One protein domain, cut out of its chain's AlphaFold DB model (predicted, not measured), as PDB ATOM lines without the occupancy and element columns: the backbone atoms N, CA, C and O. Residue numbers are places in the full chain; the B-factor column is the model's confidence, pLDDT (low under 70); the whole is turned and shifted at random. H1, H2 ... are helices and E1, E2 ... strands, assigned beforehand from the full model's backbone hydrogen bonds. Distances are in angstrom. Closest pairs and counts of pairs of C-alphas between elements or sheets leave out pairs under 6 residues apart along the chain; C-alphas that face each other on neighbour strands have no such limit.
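Overview. This is residues 164 to 286 of the 303 residues of an uncharacterized protein of Acidobacteria bacterium (UniProt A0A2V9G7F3). Two lobes make an elongated shape: one holds the short strand pair E1 and E2 with H5, H6 and H7 around it and H8 at the far end, the other holds H1, H2 and H3. H4 sits to one side between the lobes, and the unnamed residues 248 to 262 loop out from H6 toward the first three helices before coming back to E2. The printed part has 123 residues with eight named helices and two named strands, in the order H1 H2 H3 H4 E1 H5 H6 E2 H7 H8; the sheet, E1 - E2, is antiparallel and the class is mostly helix. The whole is only just compact, close to loose, with a radius of gyration of the C-alphas of 16.1 A and spans of 54 by 29 by 18 A.

Along the chain. Find C-alpha 225 at (42.764, 44.212, 34.905), where E1 begins; it covers residues 225 to 227, and E2 covers 263 to 265. H5 follows E1 directly as residues 228 to 235, H6 is 239 to 247 and 12.4 A long, and H7 is 266 to 269. H8, residues 272 to 284, runs 18.4 A and ends at C-alpha 284 at (28.612, 68.062, 29.961). Now go to C-alpha 164 at (60.344, 49.763, 43.924), where H1, residues 164 to 172, begins; H2 is 178 to 187 and 14.4 A long, H3 is 200 to 209 and 14.2 A long, and H4 is 217 to 223.

Arrangement. Start at the strands E1 and E2, antiparallel at 142 degrees, where N 226 and O 264 are within hydrogen-bond range at 2.9 A, as are N 264 and O 226 at 2.9 A. The closest C-alphas of H5 and E2 are those of Leu 228 and Ile 263, 6.6 A apart. H5 and H6 touch, about perpendicular at 83 degrees, closest at the C-alphas of Ala 232 and Ala 239, 5.0 A. H5 and H7 only just touch, with 3 pairs of C-alphas within 8 A, the closest being those of Leu 235 and Ile 269, 7.3 A. Farther out, H6 and H8 are near each other, with 7 pairs of C-alphas within 10 A. Toward H4, the closest C-alphas to E1 are those of Cys 220 and Met 226, 7.5 A. Among the first three helices, H2 and H3 touch, about perpendicular at 74 degrees, with Glu 179 and Leu 200 closest, their C-alphas 4.8 A apart. H1 is close to H2 but not clearly touching, at a steep tilt of 49 degrees, opposite ways, with the C-alphas of Leu 172 and Ile 181 closest at 6.6 A. H3 and H4 are apart. Every O i to N i+4 pair is within hydrogen-bond range in H1, H2, H3, H4, H5, H6 and H8, while H7 is too short for such a pair.

Size, cuts and confidence. The two C-alphas farthest apart are those of His 194 and Arg 286, 55.1 A. The printed part has no cut. The links H2 to H3 and H6 to E2 are long, with 12 and 15 residues. The mean pLDDT of the printed part is 86.5, and residues 284 to 286 are under 70.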
ATOM      1  N   GLU A 164      61.237  48.940  44.747       86.50
ATOM      2  CA  GLU A 164      60.344  49.763  43.924       86.50
ATOM      3  C   GLU A 164      60.227  49.241  42.487       86.50
ATOM      4  O   GLU A 164      59.121  49.127  41.964       86.50
ATOM      5  N   ILE A 165      61.343  48.849  41.858       88.44
ATOM      6  CA  ILE A 165      61.318  48.259  40.512       88.44
ATOM      7  C   ILE A 165      60.623  46.893  40.536       88.44
ATOM      8  O   ILE A 165      59.858  46.578  39.628       88.44
ATOM      9  N   ILE A 166      60.854  46.078  41.568       90.75
ATOM     10  CA  ILE A 166      60.191  44.771  41.706       90.75
ATOM     11  C   ILE A 166      58.673  44.949  41.852       90.75
ATOM     12  O   ILE A 166      57.911  44.268  41.166       90.75
ATOM     13  N   ASP A 167      58.233  45.876  42.702       90.94
ATOM     14  CA  ASP A 167      56.817  46.178  42.928       90.94
ATOM     15  C   ASP A 167      56.176  46.778  41.664       90.94
ATOM     16  O   ASP A 167      55.082  46.378  41.265       90.94
ATOM     17  N   THR A 168      56.910  47.628  40.945       91.19
ATOM     18  CA  THR A 168      56.516  48.143  39.627       91.19
ATOM     19  C   THR A 168      56.298  47.015  38.621       91.19
ATOM     20  O   THR A 168      55.264  46.962  37.957       91.19
ATOM     21  N   VAL A 169      57.239  46.070  38.522       92.44
ATOM     22  CA  VAL A 169      57.112  44.910  37.628       92.44
ATOM     23  C   VAL A 169      55.911  44.048  38.024       92.44
ATOM     24  O   VAL A 169      55.174  43.619  37.139       92.44
ATOM     25  N   ARG A 170      55.645  43.843  39.324       92.81
ATOM     26  CA  ARG A 170      54.447  43.112  39.794       92.81
ATOM     27  C   ARG A 170      53.151  43.738  39.295       92.81
ATOM     28  O   ARG A 170      52.230  43.011  38.935       92.81
ATOM     29  N   VAL A 171      53.084  45.063  39.287       91.00
ATOM     30  CA  VAL A 171      51.911  45.794  38.814       91.00
ATOM     31  C   VAL A 171      51.808  45.728  37.285       91.00
ATOM     32  O   VAL A 171      50.760  45.360  36.756       91.00
ATOM     33  N   LEU A 172      52.901  45.985  36.560       91.00
ATOM     34  CA  LEU A 172      52.907  45.999  35.091       91.00
ATOM     35  C   LEU A 172      52.608  44.625  34.464       91.00
ATOM     36  O   LEU A 172      51.938  44.561  33.433       91.00
ATOM     37  N   VAL A 173      53.040  43.527  35.098       92.12
ATOM     38  CA  VAL A 173      52.762  42.145  34.657       92.12
ATOM     39  C   VAL A 173      51.265  41.855  34.537       92.12
ATOM     40  O   VAL A 173      50.880  40.971  33.778       92.12
ATOM     41  N   ARG A 174      50.398  42.598  35.236       88.62
ATOM     42  CA  ARG A 174      48.942  42.418  35.145       88.62
ATOM     43  C   ARG A 174      48.391  42.769  33.761       88.62
ATOM     44  O   ARG A 174      47.356  42.236  33.389       88.62
ATOM     45  N   ILE A 175      49.058  43.645  33.004       87.25
ATOM     46  CA  ILE A 175      48.544  44.176  31.727       87.25
ATOM     47  C   ILE A 175      49.532  44.097  30.553       87.25
ATOM     48  O   ILE A 175      49.147  44.371  29.419       87.25
ATOM     49  N   CYS A 176      50.809  43.807  30.799       87.81
ATOM     50  CA  CYS A 176      51.872  43.904  29.798       87.81
ATOM     51  C   CYS A 176      52.753  42.656  29.793       87.81
ATOM     52  O   CYS A 176      53.055  42.098  30.844       87.81
ATOM     53  N   SER A 177      53.226  42.267  28.606       91.38
ATOM     54  CA  SER A 177      54.234  41.216  28.447       91.38
ATOM     55  C   SER A 177      55.618  41.673  28.915       91.38
ATOM     56  O   SER A 177      55.916  42.871  28.952       91.38
ATOM     57  N   ASP A 178      56.498  40.710  29.202       92.81
ATOM     58  CA  ASP A 178      57.863  40.960  29.690       92.81
ATOM     59  C   ASP A 178      58.682  41.862  28.729       92.81
ATOM     60  O   ASP A 178      59.501  42.667  29.180       92.81
ATOM     61  N   GLU A 179      58.413  41.811  27.416       93.44
ATOM     62  CA  GLU A 179      59.018  42.700  26.406       93.44
ATOM     63  C   GLU A 179      58.605  44.168  26.593       93.44
ATOM     64  O   GLU A 179      59.443  45.073  26.625       93.44
ATOM     65  N   VAL A 180      57.303  44.410  26.761       91.81
ATOM     66  CA  VAL A 180      56.758  45.760  26.948       91.81
ATOM     67  C   VAL A 180      57.237  46.339  28.275       91.81
ATOM     68  O   VAL A 180      57.614  47.511  28.329       91.81
ATOM     69  N   ILE A 181      57.297  45.514  29.323       92.88
ATOM     70  CA  ILE A 181      57.816  45.900  30.640       92.88
ATOM     71  C   ILE A 181      59.270  46.361  30.531       92.88
ATOM     72  O   ILE A 181      59.603  47.434  31.033       92.88
ATOM     73  N   ALA A 182      60.128  45.616  29.825       94.88
ATOM     74  CA  ALA A 182      61.515  46.027  29.606       94.88
ATOM     75  C   ALA A 182      61.602  47.402  28.917       94.88
ATOM     76  O   ALA A 182      62.391  48.260  29.322       94.88
ATOM     77  N   GLY A 183      60.750  47.643  27.915       94.00
ATOM     78  CA  GLY A 183      60.644  48.938  27.243       94.00
ATOM     79  C   GLY A 183      60.212  50.072  28.178       94.00
ATOM     80  O   GLY A 183      60.813  51.145  28.145       94.00
ATOM     81  N   VAL A 184      59.204  49.842  29.027       93.00
ATOM     82  CA  VAL A 184      58.716  50.827  30.012       93.00
ATOM     83  C   VAL A 184      59.814  51.182  31.015       93.00
ATOM     84  O   VAL A 184      60.075  52.365  31.231       93.00
ATOM     85  N   LEU A 185      60.499  50.186  31.582       93.44
ATOM     86  CA  LEU A 185      61.576  50.414  32.552       93.44
ATOM     87  C   LEU A 185      62.716  51.241  31.940       93.44
ATOM     88  O   LEU A 185      63.180  52.205  32.544       93.44
ATOM     89  N   ASN A 186      63.120  50.915  30.709       94.75
ATOM     90  CA  ASN A 186      64.182  51.639  30.010       94.75
ATOM     91  C   ASN A 186      63.805  53.089  29.664       94.75
ATOM     92  O   ASN A 186      64.678  53.954  29.708       94.75
ATOM     93  N   ARG A 187      62.541  53.366  29.307       92.19
ATOM     94  CA  ARG A 187      62.079  54.740  29.025       92.19
ATOM     95  C   ARG A 187      62.122  55.626  30.265       92.19
ATOM     96  O   ARG A 187      62.534  56.769  30.161       92.19
ATOM     97  N   ASN A 188      61.813  55.056  31.428       91.12
ATOM     98  CA  ASN A 188      61.894  55.741  32.719       91.12
ATOM     99  C   ASN A 188      63.335  55.832  33.270       91.12
ATOM    100  O   ASN A 188      63.535  56.157  34.435       91.12
ATOM    101  N   GLY A 189      64.356  55.500  32.466       90.81
ATOM    102  CA  GLY A 189      65.763  55.587  32.868       90.81
ATOM    103  C   GLY A 189      66.186  54.568  33.932       90.81
ATOM    104  O   GLY A 189      67.274  54.688  34.494       90.81
ATOM    105  N   LEU A 190      65.358  53.557  34.210       90.75
ATOM    106  CA  LEU A 190      65.637  52.566  35.241       90.75
ATOM    107  C   LEU A 190      66.652  51.542  34.742       90.75
ATOM    108  O   LEU A 190      66.545  51.004  33.637       90.75
ATOM    109  N   LEU A 191      67.615  51.222  35.599       90.38
ATOM    110  CA  LEU A 191      68.639  50.218  35.344       90.38
ATOM    111  C   LEU A 191      68.476  49.049  36.313       90.38
ATOM    112  O   LEU A 191      67.925  49.177  37.406       90.38
ATOM    113  N   THR A 192      68.968  47.884  35.905       87.69
ATOM    114  CA  THR A 192      69.167  46.759  36.831       87.69
ATOM    115  C   THR A 192      70.171  47.150  37.917       87.69
ATOM    116  O   THR A 192      70.971  48.063  37.717       87.69
ATOM    117  N   GLY A 193      70.216  46.429  39.041       80.62
ATOM    118  CA  GLY A 193      71.209  46.729  40.083       80.62
ATOM    119  C   GLY A 193      72.673  46.583  39.616       80.62
ATOM    120  O   GLY A 193      73.570  47.206  40.171       80.62
ATOM    121  N   HIS A 194      72.933  45.849  38.529       80.50
ATOM    122  CA  HIS A 194      74.243  45.807  37.860       80.50
ATOM    123  C   HIS A 194      74.504  46.980  36.890       80.50
ATOM    124  O   HIS A 194      75.504  46.966  36.179       80.50
ATOM    125  N   GLY A 195      73.605  47.962  36.791       84.88
ATOM    126  CA  GLY A 195      73.718  49.089  35.858       84.88
ATOM    127  C   GLY A 195      73.380  48.754  34.399       84.88
ATOM    128  O   GLY A 195      73.577  49.579  33.513       84.88
ATOM    129  N   ASN A 196      72.858  47.557  34.118       89.94
ATOM    130  CA  ASN A 196      72.469  47.162  32.762       89.94
ATOM    131  C   ASN A 196      71.054  47.634  32.407       89.94
ATOM    132  O   ASN A 196      70.181  47.683  33.278       89.94
ATOM    133  N   ARG A 197      70.809  47.861  31.107       93.00
ATOM    134  CA  ARG A 197      69.466  48.068  30.535       93.00
ATOM    135  C   ARG A 197      68.587  46.823  30.675       93.00
ATOM    136  O   ARG A 197      69.084  45.693  30.671       93.00
ATOM    137  N   TRP A 198      67.277  47.022  30.728       94.75
ATOM    138  CA  TRP A 198      66.298  45.941  30.779       94.75
ATOM    139  C   TRP A 198      66.117  45.279  29.410       94.75
ATOM    140  O   TRP A 198      65.998  45.961  28.395       94.75
ATOM    141  N   THR A 199      66.092  43.948  29.395       94.94
ATOM    142  CA  THR A 199      65.720  43.112  28.241       94.94
ATOM    143  C   THR A 199      64.641  42.123  28.674       94.94
ATOM    144  O   THR A 199      64.437  41.938  29.880       94.94
ATOM    145  N   LEU A 200      63.973  41.470  27.719       94.56
ATOM    146  CA  LEU A 200      62.962  40.450  28.010       94.56
ATOM    147  C   LEU A 200      63.513  39.357  28.933       94.56
ATOM    148  O   LEU A 200      62.867  38.990  29.913       94.56
ATOM    149  N   GLU A 201      64.732  38.879  28.686       94.88
ATOM    150  CA  GLU A 201      65.362  37.809  29.468       94.88
ATOM    151  C   GLU A 201      65.654  38.267  30.899       94.88
ATOM    152  O   GLU A 201      65.479  37.509  31.853       94.88
ATOM    153  N   ARG A 202      66.059  39.532  31.073       92.81
ATOM    154  CA  ARG A 202      66.325  40.121  32.396       92.81
ATOM    155  C   ARG A 202      65.046  40.316  33.199       92.81
ATOM    156  O   ARG A 202      65.050  40.036  34.396       92.81
ATOM    157  N   VAL A 203      63.959  40.741  32.553       93.75
ATOM    158  CA  VAL A 203      62.634  40.810  33.189       93.75
ATOM    159  C   VAL A 203      62.152  39.405  33.545       93.75
ATOM    160  O   VAL A 203      61.762  39.177  34.684       93.75
ATOM    161  N   THR A 204      62.285  38.434  32.637       93.44
ATOM    162  CA  THR A 204      61.911  37.027  32.871       93.44
ATOM    163  C   THR A 204      62.672  36.426  34.057       93.44
ATOM    164  O   THR A 204      62.084  35.753  34.907       93.44
ATOM    165  N   SER A 205      63.977  36.688  34.142       92.81
ATOM    166  CA  SER A 205      64.833  36.238  35.244       92.81
ATOM    167  C   SER A 205      64.432  36.885  36.574       92.81
ATOM    168  O   SER A 205      64.187  36.172  37.548       92.81
ATOM    169  N   LEU A 206      64.254  38.214  36.599       91.75
ATOM    170  CA  LEU A 206      63.765  38.949  37.776       91.75
ATOM    171  C   LEU A 206      62.423  38.380  38.261       91.75
ATOM    172  O   LEU A 206      62.236  38.095  39.444       91.75
ATOM    173  N   ARG A 207      61.500  38.180  37.322       93.69
ATOM    174  CA  ARG A 207      60.156  37.662  37.548       93.69
ATOM    175  C   ARG A 207      60.196  36.262  38.165       93.69
ATOM    176  O   ARG A 207      59.547  36.021  39.182       93.69
ATOM    177  N   SER A 208      61.007  35.372  37.596       92.00
ATOM    178  CA  SER A 208      61.187  33.998  38.083       92.00
ATOM    179  C   SER A 208      61.807  33.968  39.479       92.00
ATOM    180  O   SER A 208      61.323  33.246  40.348       92.00
ATOM    181  N   HIS A 209      62.820  34.803  39.731       89.88
ATOM    182  CA  HIS A 209      63.478  34.877  41.035       89.88
ATOM    183  C   HIS A 209      62.534  35.362  42.148       89.88
ATOM    184  O   HIS A 209      62.602  34.866  43.272       89.88
ATOM    185  N   HIS A 210      61.621  36.285  41.832       88.56
ATOM    186  CA  HIS A 210      60.651  36.847  42.776       88.56
ATOM    187  C   HIS A 210      59.273  36.160  42.763       88.56
ATOM    188  O   HIS A 210      58.327  36.694  43.357       88.56
ATOM    189  N   ALA A 211      59.161  34.998  42.106       91.81
ATOM    190  CA  ALA A 211      57.929  34.215  41.973       91.81
ATOM    191  C   ALA A 211      56.732  35.044  41.463       91.81
ATOM    192  O   ALA A 211      55.609  34.935  41.953       91.81
ATOM    193  N   ILE A 212      56.986  35.917  40.490       90.56
ATOM    194  CA  ILE A 212      55.957  36.714  39.828       90.56
ATOM    195  C   ILE A 212      55.405  35.883  38.643       90.56
ATOM    196  O   ILE A 212      56.186  35.351  37.847       90.56
ATOM    197  N   PRO A 213      54.081  35.710  38.496       88.25
ATOM    198  CA  PRO A 213      53.505  34.996  37.351       88.25
ATOM    199  C   PRO A 213      53.831  35.685  36.022       88.25
ATOM    200  O   PRO A 213      54.018  36.892  35.997       88.25
ATOM    201  N   CYS A 214      53.914  34.945  34.915       88.00
ATOM    202  CA  CYS A 214      54.007  35.567  33.591       88.00
ATOM    203  C   CYS A 214      52.682  36.247  33.225       88.00
ATOM    204  O   CYS A 214      51.621  35.807  33.675       88.00
ATOM    205  N   TYR A 215      52.745  37.276  32.377       87.31
ATOM    206  CA  TYR A 215      51.538  37.866  31.804       87.31
ATOM    207  C   TYR A 215      50.753  36.816  31.015       87.31
ATOM    208  O   TYR A 215      51.297  36.132  30.148       87.31
ATOM    209  N   ASP A 216      49.468  36.714  31.332       85.25
ATOM    210  CA  ASP A 216      48.513  35.827  30.687       85.25
ATOM    211  C   ASP A 216      47.241  36.634  30.407       85.25
ATOM    212  O   ASP A 216      46.586  37.141  31.325       85.25
ATOM    213  N   ALA A 217      46.920  36.787  29.122       80.94
ATOM    214  CA  ALA A 217      45.811  37.616  28.666       80.94
ATOM    215  C   ALA A 217      44.451  37.091  29.154       80.94
ATOM    216  O   ALA A 217      43.539  37.888  29.395       80.94
ATOM    217  N   ASP A 218      44.311  35.777  29.332       80.12
ATOM    218  CA  ASP A 218      43.047  35.171  29.753       80.12
ATOM    219  C   ASP A 218      42.822  35.368  31.256       80.12
ATOM    220  O   ASP A 218      41.725  35.743  31.680       80.12
ATOM    221  N   LYS A 219      43.884  35.243  32.062       78.75
ATOM    222  CA  LYS A 219      43.843  35.572  33.496       78.75
ATOM    223  C   LYS A 219      43.615  37.055  33.742       78.75
ATOM    224  O   LYS A 219      42.788  37.405  34.576       78.75
ATOM    225  N   CYS A 220      44.282  37.922  32.983       78.12
ATOM    226  CA  CYS A 220      44.096  39.370  33.062       78.12
ATOM    227  C   CYS A 220      42.620  39.761  32.857       78.12
ATOM    228  O   CYS A 220      42.038  40.474  33.680       78.12
ATOM    229  N   LYS A 221      41.966  39.201  31.829       77.44
ATOM    230  CA  LYS A 221      40.532  39.420  31.570       77.44
ATOM    231  C   LYS A 221      39.625  38.856  32.664       77.44
ATOM    232  O   LYS A 221      38.598  39.474  32.961       77.44
ATOM    233  N   ALA A 222      39.977  37.703  33.236       80.00
ATOM    234  CA  ALA A 222      39.225  37.075  34.321       80.00
ATOM    235  C   ALA A 222      39.308  37.887  35.625       80.00
ATOM    236  O   ALA A 222      38.294  38.103  36.287       80.00
ATOM    237  N   GLU A 223      40.495  38.392  35.962       80.88
ATOM    238  CA  GLU A 223      40.732  39.263  37.121       80.88
ATOM    239  C   GLU A 223      40.234  40.702  36.902       80.88
ATOM    240  O   GLU A 223      40.047  41.459  37.858       80.88
ATOM    241  N   GLY A 224      39.975  41.072  35.646       83.75
ATOM    242  CA  GLY A 224      39.422  42.363  35.263       83.75
ATOM    243  C   GLY A 224      40.450  43.493  35.242       83.75
ATOM    244  O   GLY A 224      40.053  44.651  35.348       83.75
ATOM    245  N   TRP A 225      41.742  43.189  35.121       87.88
ATOM    246  CA  TRP A 225      42.764  44.212  34.905       87.88
ATOM    247  C   TRP A 225      42.684  44.739  33.475       87.88
ATOM    248  O   TRP A 225      42.442  43.983  32.538       87.88
ATOM    249  N   MET A 226      42.846  46.047  33.305       88.56
ATOM    250  CA  MET A 226      42.735  46.683  31.997       88.56
ATOM    251  C   MET A 226      43.599  47.937  31.893       88.56
ATOM    252  O   MET A 226      43.879  48.615  32.885       88.56
ATOM    253  N   ASN A 227      44.017  48.251  30.668       90.38
ATOM    254  CA  ASN A 227      44.741  49.488  30.368       90.38
ATOM    255  C   ASN A 227      43.783  50.691  30.236       90.38
ATOM    256  O   ASN A 227      42.567  50.530  30.134       90.38
ATOM    257  N   LEU A 228      44.328  51.914  30.177       88.88
ATOM    258  CA  LEU A 228      43.548  53.155  30.021       88.88
ATOM    259  C   LEU A 228      42.540  53.120  28.861       88.88
ATOM    260  O   LEU A 228      41.423  53.621  28.990       88.88
ATOM    261  N   THR A 229      42.925  52.554  27.717       89.12
ATOM    262  CA  THR A 229      42.082  52.524  26.513       89.12
ATOM    263  C   THR A 229      40.902  51.572  26.690       89.12
ATOM    264  O   THR A 229      39.776  51.892  26.307       89.12
ATOM    265  N   GLU A 230      41.139  50.408  27.283       88.06
ATOM    266  CA  GLU A 230      40.114  49.422  27.619       88.06
ATOM    267  C   GLU A 230      39.187  49.924  28.728       88.06
ATOM    268  O   GLU A 230      37.966  49.802  28.606       88.06
ATOM    269  N   ALA A 231      39.739  50.580  29.750       88.12
ATOM    270  CA  ALA A 231      38.976  51.236  30.808       88.12
ATOM    271  C   ALA A 231      38.046  52.320  30.252       88.12
ATOM    272  O   ALA A 231      36.849  52.345  30.544       88.12
ATOM    273  N   ALA A 232      38.572  53.173  29.372       88.88
ATOM    274  CA  ALA A 232      37.805  54.228  28.723       88.88
ATOM    275  C   ALA A 232      36.663  53.663  27.864       88.88
ATOM    276  O   ALA A 232      35.536  54.160  27.930       88.88
ATOM    277  N   LYS A 233      36.924  52.584  27.111       88.12
ATOM    278  CA  LYS A 233      35.898  51.871  26.333       88.12
ATOM    279  C   LYS A 233      34.823  51.259  27.229       88.12
ATOM    280  O   LYS A 233      33.644  51.393  26.914       88.12
ATOM    281  N   THR A 234      35.214  50.656  28.348       86.62
ATOM    282  CA  THR A 234      34.289  50.038  29.312       86.62
ATOM    283  C   THR A 234      33.362  51.083  29.946       86.62
ATOM    284  O   THR A 234      32.153  50.873  30.039       86.62
ATOM    285  N   LEU A 235      33.890  52.263  30.285       84.81
ATOM    286  CA  LEU A 235      33.107  53.394  30.807       84.81
ATOM    287  C   LEU A 235      32.302  54.143  29.728       84.81
ATOM    288  O   LEU A 235      31.306  54.817  30.028       84.81
ATOM    289  N   GLY A 236      32.709  54.031  28.463       84.56
ATOM    290  CA  GLY A 236      32.153  54.792  27.345       84.56
ATOM    291  C   GLY A 236      32.521  56.277  27.398       84.56
ATOM    292  O   GLY A 236      31.676  57.124  27.100       84.56
ATOM    293  N   VAL A 237      33.750  56.592  27.817       87.56
ATOM    294  CA  VAL A 237      34.314  57.953  27.888       87.56
ATOM    295  C   VAL A 237      35.590  58.047  27.050       87.56
ATOM    296  O   VAL A 237      36.179  57.037  26.674       87.56
ATOM    297  N   ASN A 238      36.045  59.264  26.749       89.38
ATOM    298  CA  ASN A 238      37.339  59.462  26.096       89.38
ATOM    299  C   ASN A 238      38.484  59.149  27.083       89.38
ATOM    300  O   ASN A 238      38.440  59.582  28.236       89.38
ATOM    301  N   ALA A 239      39.526  58.449  26.621       88.31
ATOM    302  CA  ALA A 239      40.718  58.114  27.406       88.31
ATOM    303  C   ALA A 239      41.381  59.342  28.055       88.31
ATOM    304  O   ALA A 239      41.819  59.266  29.201       88.31
ATOM    305  N   ARG A 240      41.385  60.500  27.377       88.62
ATOM    306  CA  ARG A 240      41.897  61.756  27.955       88.62
ATOM    307  C   ARG A 240      41.070  62.214  29.157       88.62
ATOM    308  O   ARG A 240      41.626  62.663  30.151       88.62
ATOM    309  N   THR A 241      39.748  62.105  29.066       87.94
ATOM    310  CA  THR A 241      38.832  62.488  30.147       87.94
ATOM    311  C   THR A 241      38.976  61.549  31.339       87.94
ATOM    312  O   THR A 241      38.968  62.019  32.470       87.94
ATOM    313  N   LEU A 242      39.159  60.248  31.086       87.81
ATOM    314  CA  LEU A 242      39.426  59.266  32.136       87.81
ATOM    315  C   LEU A 242      40.756  59.549  32.845       87.81
ATOM    316  O   LEU A 242      40.786  59.598  34.067       87.81
ATOM    317  N   ARG A 243      41.830  59.825  32.096       87.94
ATOM    318  CA  ARG A 243      43.127  60.203  32.675       87.94
ATOM    319  C   ARG A 243      43.017  61.430  33.589       87.94
ATOM    320  O   ARG A 243      43.482  61.385  34.719       87.94
ATOM    321  N   LEU A 244      42.354  62.496  33.131       87.94
ATOM    322  CA  LEU A 244      42.156  63.707  33.939       87.94
ATOM    323  C   LEU A 244      41.325  63.450  35.206       87.94
ATOM    324  O   LEU A 244      41.510  64.140  36.201       87.94
ATOM    325  N   ALA A 245      40.393  62.496  35.169       85.81
ATOM    326  CA  ALA A 245      39.589  62.125  36.332       85.81
ATOM    327  C   ALA A 245      40.431  61.420  37.399       85.81
ATOM    328  O   ALA A 245      40.293  61.701  38.587       85.81
ATOM    329  N   VAL A 246      41.340  60.549  36.961       89.12
ATOM    330  CA  VAL A 246      42.286  59.862  37.842       89.12
ATOM    331  C   VAL A 246      43.295  60.842  38.439       89.12
ATOM    332  O   VAL A 246      43.507  60.830  39.644       89.12
ATOM    333  N   GLU A 247      43.846  61.759  37.637       87.38
ATOM    334  CA  GLU A 247      44.746  62.819  38.131       87.38
ATOM    335  C   GLU A 247      44.057  63.742  39.161       87.38
ATOM    336  O   GLU A 247      44.723  64.342  40.000       87.38
ATOM    337  N   ARG A 248      42.720  63.836  39.131       86.50
ATOM    338  CA  ARG A 248      41.899  64.560  40.122       86.50
ATOM    339  C   ARG A 248      41.483  63.707  41.328       86.50
ATOM    340  O   ARG A 248      40.827  64.235  42.221       86.50
ATOM    341  N   GLY A 249      41.822  62.419  41.348       84.25
ATOM    342  CA  GLY A 249      41.466  61.484  42.418       84.25
ATOM    343  C   GLY A 249      40.004  61.025  42.417       84.25
ATOM    344  O   GLY A 249      39.522  60.530  43.428       84.25
ATOM    345  N   GLU A 250      39.272  61.194  41.313       83.00
ATOM    346  CA  GLU A 250      37.855  60.799  41.226       83.00
ATOM    347  C   GLU A 250      37.668  59.304  40.918       83.00
ATOM    348  O   GLU A 250      36.604  58.744  41.183       83.00
ATOM    349  N   ILE A 251      38.679  58.670  40.315       85.00
ATOM    350  CA  ILE A 251      38.698  57.248  39.954       85.00
ATOM    351  C   ILE A 251      40.040  56.663  40.389       85.00
ATOM    352  O   ILE A 251      41.090  57.236  40.100       85.00
ATOM    353  N   GLU A 252      40.000  55.506  41.046       86.50
ATOM    354  CA  GLU A 252      41.196  54.781  41.470       86.50
ATOM    355  C   GLU A 252      41.882  54.094  40.282       86.50
ATOM    356  O   GLU A 252      41.254  53.364  39.508       86.50
ATOM    357  N   ALA A 253      43.190  54.312  40.152       88.56
ATOM    358  CA  ALA A 253      44.046  53.626  39.196       88.56
ATOM    359  C   ALA A 253      45.480  53.547  39.732       88.56
ATOM    360  O   ALA A 253      45.911  54.395  40.512       88.56
ATOM    361  N   GLU A 254      46.228  52.548  39.273       88.00
ATOM    362  CA  GLU A 254      47.650  52.402  39.568       88.00
ATOM    363  C   GLU A 254      48.478  52.995  38.413       88.00
ATOM    364  O   GLU A 254      48.255  52.674  37.241       88.00
ATOM    365  N   HIS A 255      49.450  53.851  38.741       89.62
ATOM    366  CA  HIS A 255      50.416  54.428  37.795       89.62
ATOM    367  C   HIS A 255      51.829  54.317  38.373       89.62
ATOM    368  O   HIS A 255      52.285  55.232  39.056       89.62
ATOM    369  N   PRO A 256      52.505  53.168  38.182       86.69
ATOM    370  CA  PRO A 256      53.768  52.889  38.866       86.69
ATOM    371  C   PRO A 256      54.946  53.770  38.439       86.69
ATOM    372  O   PRO A 256      55.919  53.871  39.177       86.69
ATOM    373  N   LEU A 257      54.905  54.329  37.227       88.56
ATOM    374  CA  LEU A 257      56.015  55.057  36.610       88.56
ATOM    375  C   LEU A 257      55.486  56.209  35.767       88.56
ATOM    376  O   LEU A 257      54.503  56.014  35.060       88.56
ATOM    377  N   ASP A 258      56.185  57.342  35.752       85.50
ATOM    378  CA  ASP A 258      55.774  58.559  35.039       85.50
ATOM    379  C   ASP A 258      55.472  58.311  33.550       85.50
ATOM    380  O   ASP A 258      54.380  58.648  33.084       85.50
ATOM    381  N   ASP A 259      56.370  57.620  32.837       84.38
ATOM    382  CA  ASP A 259      56.199  57.220  31.426       84.38
ATOM    383  C   ASP A 259      55.624  55.793  31.272       84.38
ATOM    384  O   ASP A 259      55.864  55.078  30.284       84.38
ATOM    385  N   GLY A 260      54.906  55.333  32.297       84.81
ATOM    386  CA  GLY A 260      54.252  54.032  32.372       84.81
ATOM    387  C   GLY A 260      52.793  54.032  31.890       84.81
ATOM    388  O   GLY A 260      52.179  55.077  31.676       84.81
ATOM    389  N   PRO A 261      52.212  52.842  31.674       88.62
ATOM    390  CA  PRO A 261      50.784  52.699  31.424       88.62
ATOM    391  C   PRO A 261      49.962  52.862  32.713       88.62
ATOM    392  O   PRO A 261      50.345  52.362  33.767       88.62
ATOM    393  N   TRP A 262      48.777  53.467  32.588       89.19
ATOM    394  CA  TRP A 262      47.763  53.475  33.646       89.19
ATOM    395  C   TRP A 262      47.042  52.128  33.719       89.19
ATOM    396  O   TRP A 262      46.588  51.608  32.689       89.19
ATOM    397  N   ILE A 263      46.903  51.601  34.934       90.62
ATOM    398  CA  ILE A 263      46.339  50.280  35.214       90.62
ATOM    399  C   ILE A 263      45.073  50.430  36.042       90.62
ATOM    400  O   ILE A 263      45.063  51.065  37.093       90.62
ATOM    401  N   PHE A 264      44.003  49.800  35.570       89.81
ATOM    402  CA  PHE A 264      42.704  49.825  36.220       89.81
ATOM    403  C   PHE A 264      42.235  48.413  36.534       89.81
ATOM    404  O   PHE A 264      42.504  47.475  35.781       89.81
ATOM    405  N   ASN A 265      41.466  48.278  37.611       89.00
ATOM    406  CA  ASN A 265      40.693  47.075  37.877       89.00
ATOM    407  C   ASN A 265      39.217  47.316  37.532       89.00
ATOM    408  O   ASN A 265      38.673  48.379  37.836       89.00
ATOM    409  N   ARG A 266      38.541  46.315  36.960       85.12
ATOM    410  CA  ARG A 266      37.102  46.361  36.649       85.12
ATOM    411  C   ARG A 266      36.274  46.791  37.860       85.12
ATOM    412  O   ARG A 266      35.379  47.613  37.709       85.12
ATOM    413  N   ARG A 267      36.623  46.315  39.059       84.38
ATOM    414  CA  ARG A 267      35.919  46.672  40.300       84.38
ATOM    415  C   ARG A 267      36.014  48.161  40.627       84.38
ATOM    416  O   ARG A 267      35.025  48.734  41.056       84.38
ATOM    417  N   ALA A 268      37.163  48.790  40.378       77.75
ATOM    418  CA  ALA A 268      37.362  50.224  40.613       77.75
ATOM    419  C   ALA A 268      36.559  51.096  39.629       77.75
ATOM    420  O   ALA A 268      36.181  52.225  39.939       77.75
ATOM    421  N   ILE A 269      36.274  50.556  38.441       79.56
ATOM    422  CA  ILE A 269      35.537  51.222  37.364       79.56
ATOM    423  C   ILE A 269      34.012  51.071  37.511       79.56
ATOM    424  O   ILE A 269      33.259  51.889  36.985       79.56
ATOM    425  N   GLU A 270      33.539  50.046  38.216       79.31
ATOM    426  CA  GLU A 270      32.108  49.773  38.424       79.31
ATOM    427  C   GLU A 270      31.538  50.430  39.697       79.31
ATOM    428  O   GLU A 270      30.362  50.264  40.014       79.31
ATOM    429  N   THR A 271      32.347  51.215  40.411       82.25
ATOM    430  CA  THR A 271      31.950  51.929  41.632       82.25
ATOM    431  C   THR A 271      30.914  53.028  41.359       82.25
ATOM    432  O   THR A 271      30.880  53.638  40.287       82.25
ATOM    433  N   GLU A 272      30.109  53.366  42.369       73.06
ATOM    434  CA  GLU A 272      29.130  54.461  42.309       73.06
ATOM    435  C   GLU A 272      29.763  55.803  41.885       73.06
ATOM    436  O   GLU A 272      29.196  56.522  41.059       73.06
ATOM    437  N   ALA A 273      30.987  56.088  42.342       75.81
ATOM    438  CA  ALA A 273      31.777  57.251  41.927       75.81
ATOM    439  C   ALA A 273      32.035  57.286  40.407       75.81
ATOM    440  O   ALA A 273      31.872  58.324  39.761       75.81
ATOM    441  N   ALA A 274      32.350  56.139  39.800       76.12
ATOM    442  CA  ALA A 274      32.549  56.024  38.360       76.12
ATOM    443  C   ALA A 274      31.221  56.162  37.583       76.12
ATOM    444  O   ALA A 274      31.187  56.741  36.490       76.12
ATOM    445  N   GLY A 275      30.105  55.717  38.172       76.50
ATOM    446  CA  GLY A 275      28.752  55.955  37.663       76.50
ATOM    447  C   GLY A 275      28.369  57.441  37.645       76.50
ATOM    448  O   GLY A 275      27.910  57.953  36.618       76.50
ATOM    449  N   GLN A 276      28.625  58.157  38.745       79.19
ATOM    450  CA  GLN A 276      28.412  59.606  38.857       79.19
ATOM    451  C   GLN A 276      29.316  60.385  37.888       79.19
ATOM    452  O   GLN A 276      28.850  61.284  37.179       79.19
ATOM    453  N   PHE A 277      30.586  59.986  37.771       81.38
ATOM    454  CA  PHE A 277      31.525  60.534  36.793       81.38
ATOM    455  C   PHE A 277      31.000  60.383  35.360       81.38
ATOM    456  O   PHE A 277      30.926  61.361  34.610       81.38
ATOM    457  N   ARG A 278      30.566  59.174  34.983       81.75
ATOM    458  CA  ARG A 278      30.002  58.887  33.658       81.75
ATOM    459  C   ARG A 278      28.764  59.740  33.370       81.75
ATOM    460  O   ARG A 278      28.638  60.267  32.261       81.75
ATOM    461  N   ALA A 279      27.866  59.893  34.344       79.25
ATOM    462  CA  ALA A 279      26.677  60.734  34.215       79.25
ATOM    463  C   ALA A 279      27.047  62.210  33.984       79.25
ATOM    464  O   ALA A 279      26.516  62.845  33.071       79.25
ATOM    465  N   ARG A 280      28.029  62.729  34.731       80.12
ATOM    466  CA  ARG A 280      28.529  64.105  34.598       80.12
ATOM    467  C   ARG A 280      29.186  64.360  33.240       80.12
ATOM    468  O   ARG A 280      28.889  65.368  32.602       80.12
ATOM    469  N   VAL A 281      30.022  63.439  32.757       80.06
ATOM    470  CA  VAL A 281      30.664  63.551  31.433       80.06
ATOM    471  C   VAL A 281      29.620  63.535  30.312       80.06
ATOM    472  O   VAL A 281      29.692  64.348  29.391       80.06
ATOM    473  N   ARG A 282      28.601  62.668  30.404       76.25
ATOM    474  CA  ARG A 282      27.493  62.629  29.430       76.25
ATOM    475  C   ARG A 282      26.598  63.870  29.482       76.25
ATOM    476  O   ARG A 282      26.113  64.291  28.435       76.25
ATOM    477  N   GLY A 283      26.400  64.461  30.661       70.25
ATOM    478  CA  GLY A 283      25.679  65.727  30.829       70.25
ATOM    479  C   GLY A 283      26.443  66.922  30.254       70.25
ATOM    480  O   GLY A 283      25.869  67.729  29.529       70.25
ATOM    481  N   SER A 284      27.757  66.991  30.488       61.94
ATOM    482  CA  SER A 284      28.612  68.062  29.961       61.94
ATOM    483  C   SER A 284      28.722  68.037  28.437       61.94
ATOM    484  O   SER A 284      28.785  69.094  27.825       61.94
ATOM    485  N   ASN A 285      28.716  66.855  27.812       58.16
ATOM    486  CA  ASN A 285      28.812  66.734  26.353       58.16
ATOM    487  C   ASN A 285      27.504  67.111  25.624       58.16
ATOM    488  O   ASN A 285      27.496  67.240  24.404       58.16
ATOM    489  N   ARG A 286      26.390  67.270  26.357       54.25
ATOM    490  CA  ARG A 286      25.107  67.765  25.824       54.25
ATOM    491  C   ARG A 286      24.978  69.286  25.861       54.25
ATOM    492  O   ARG A 286      24.138  69.818  25.144       54.25
TER     493      ARG A 286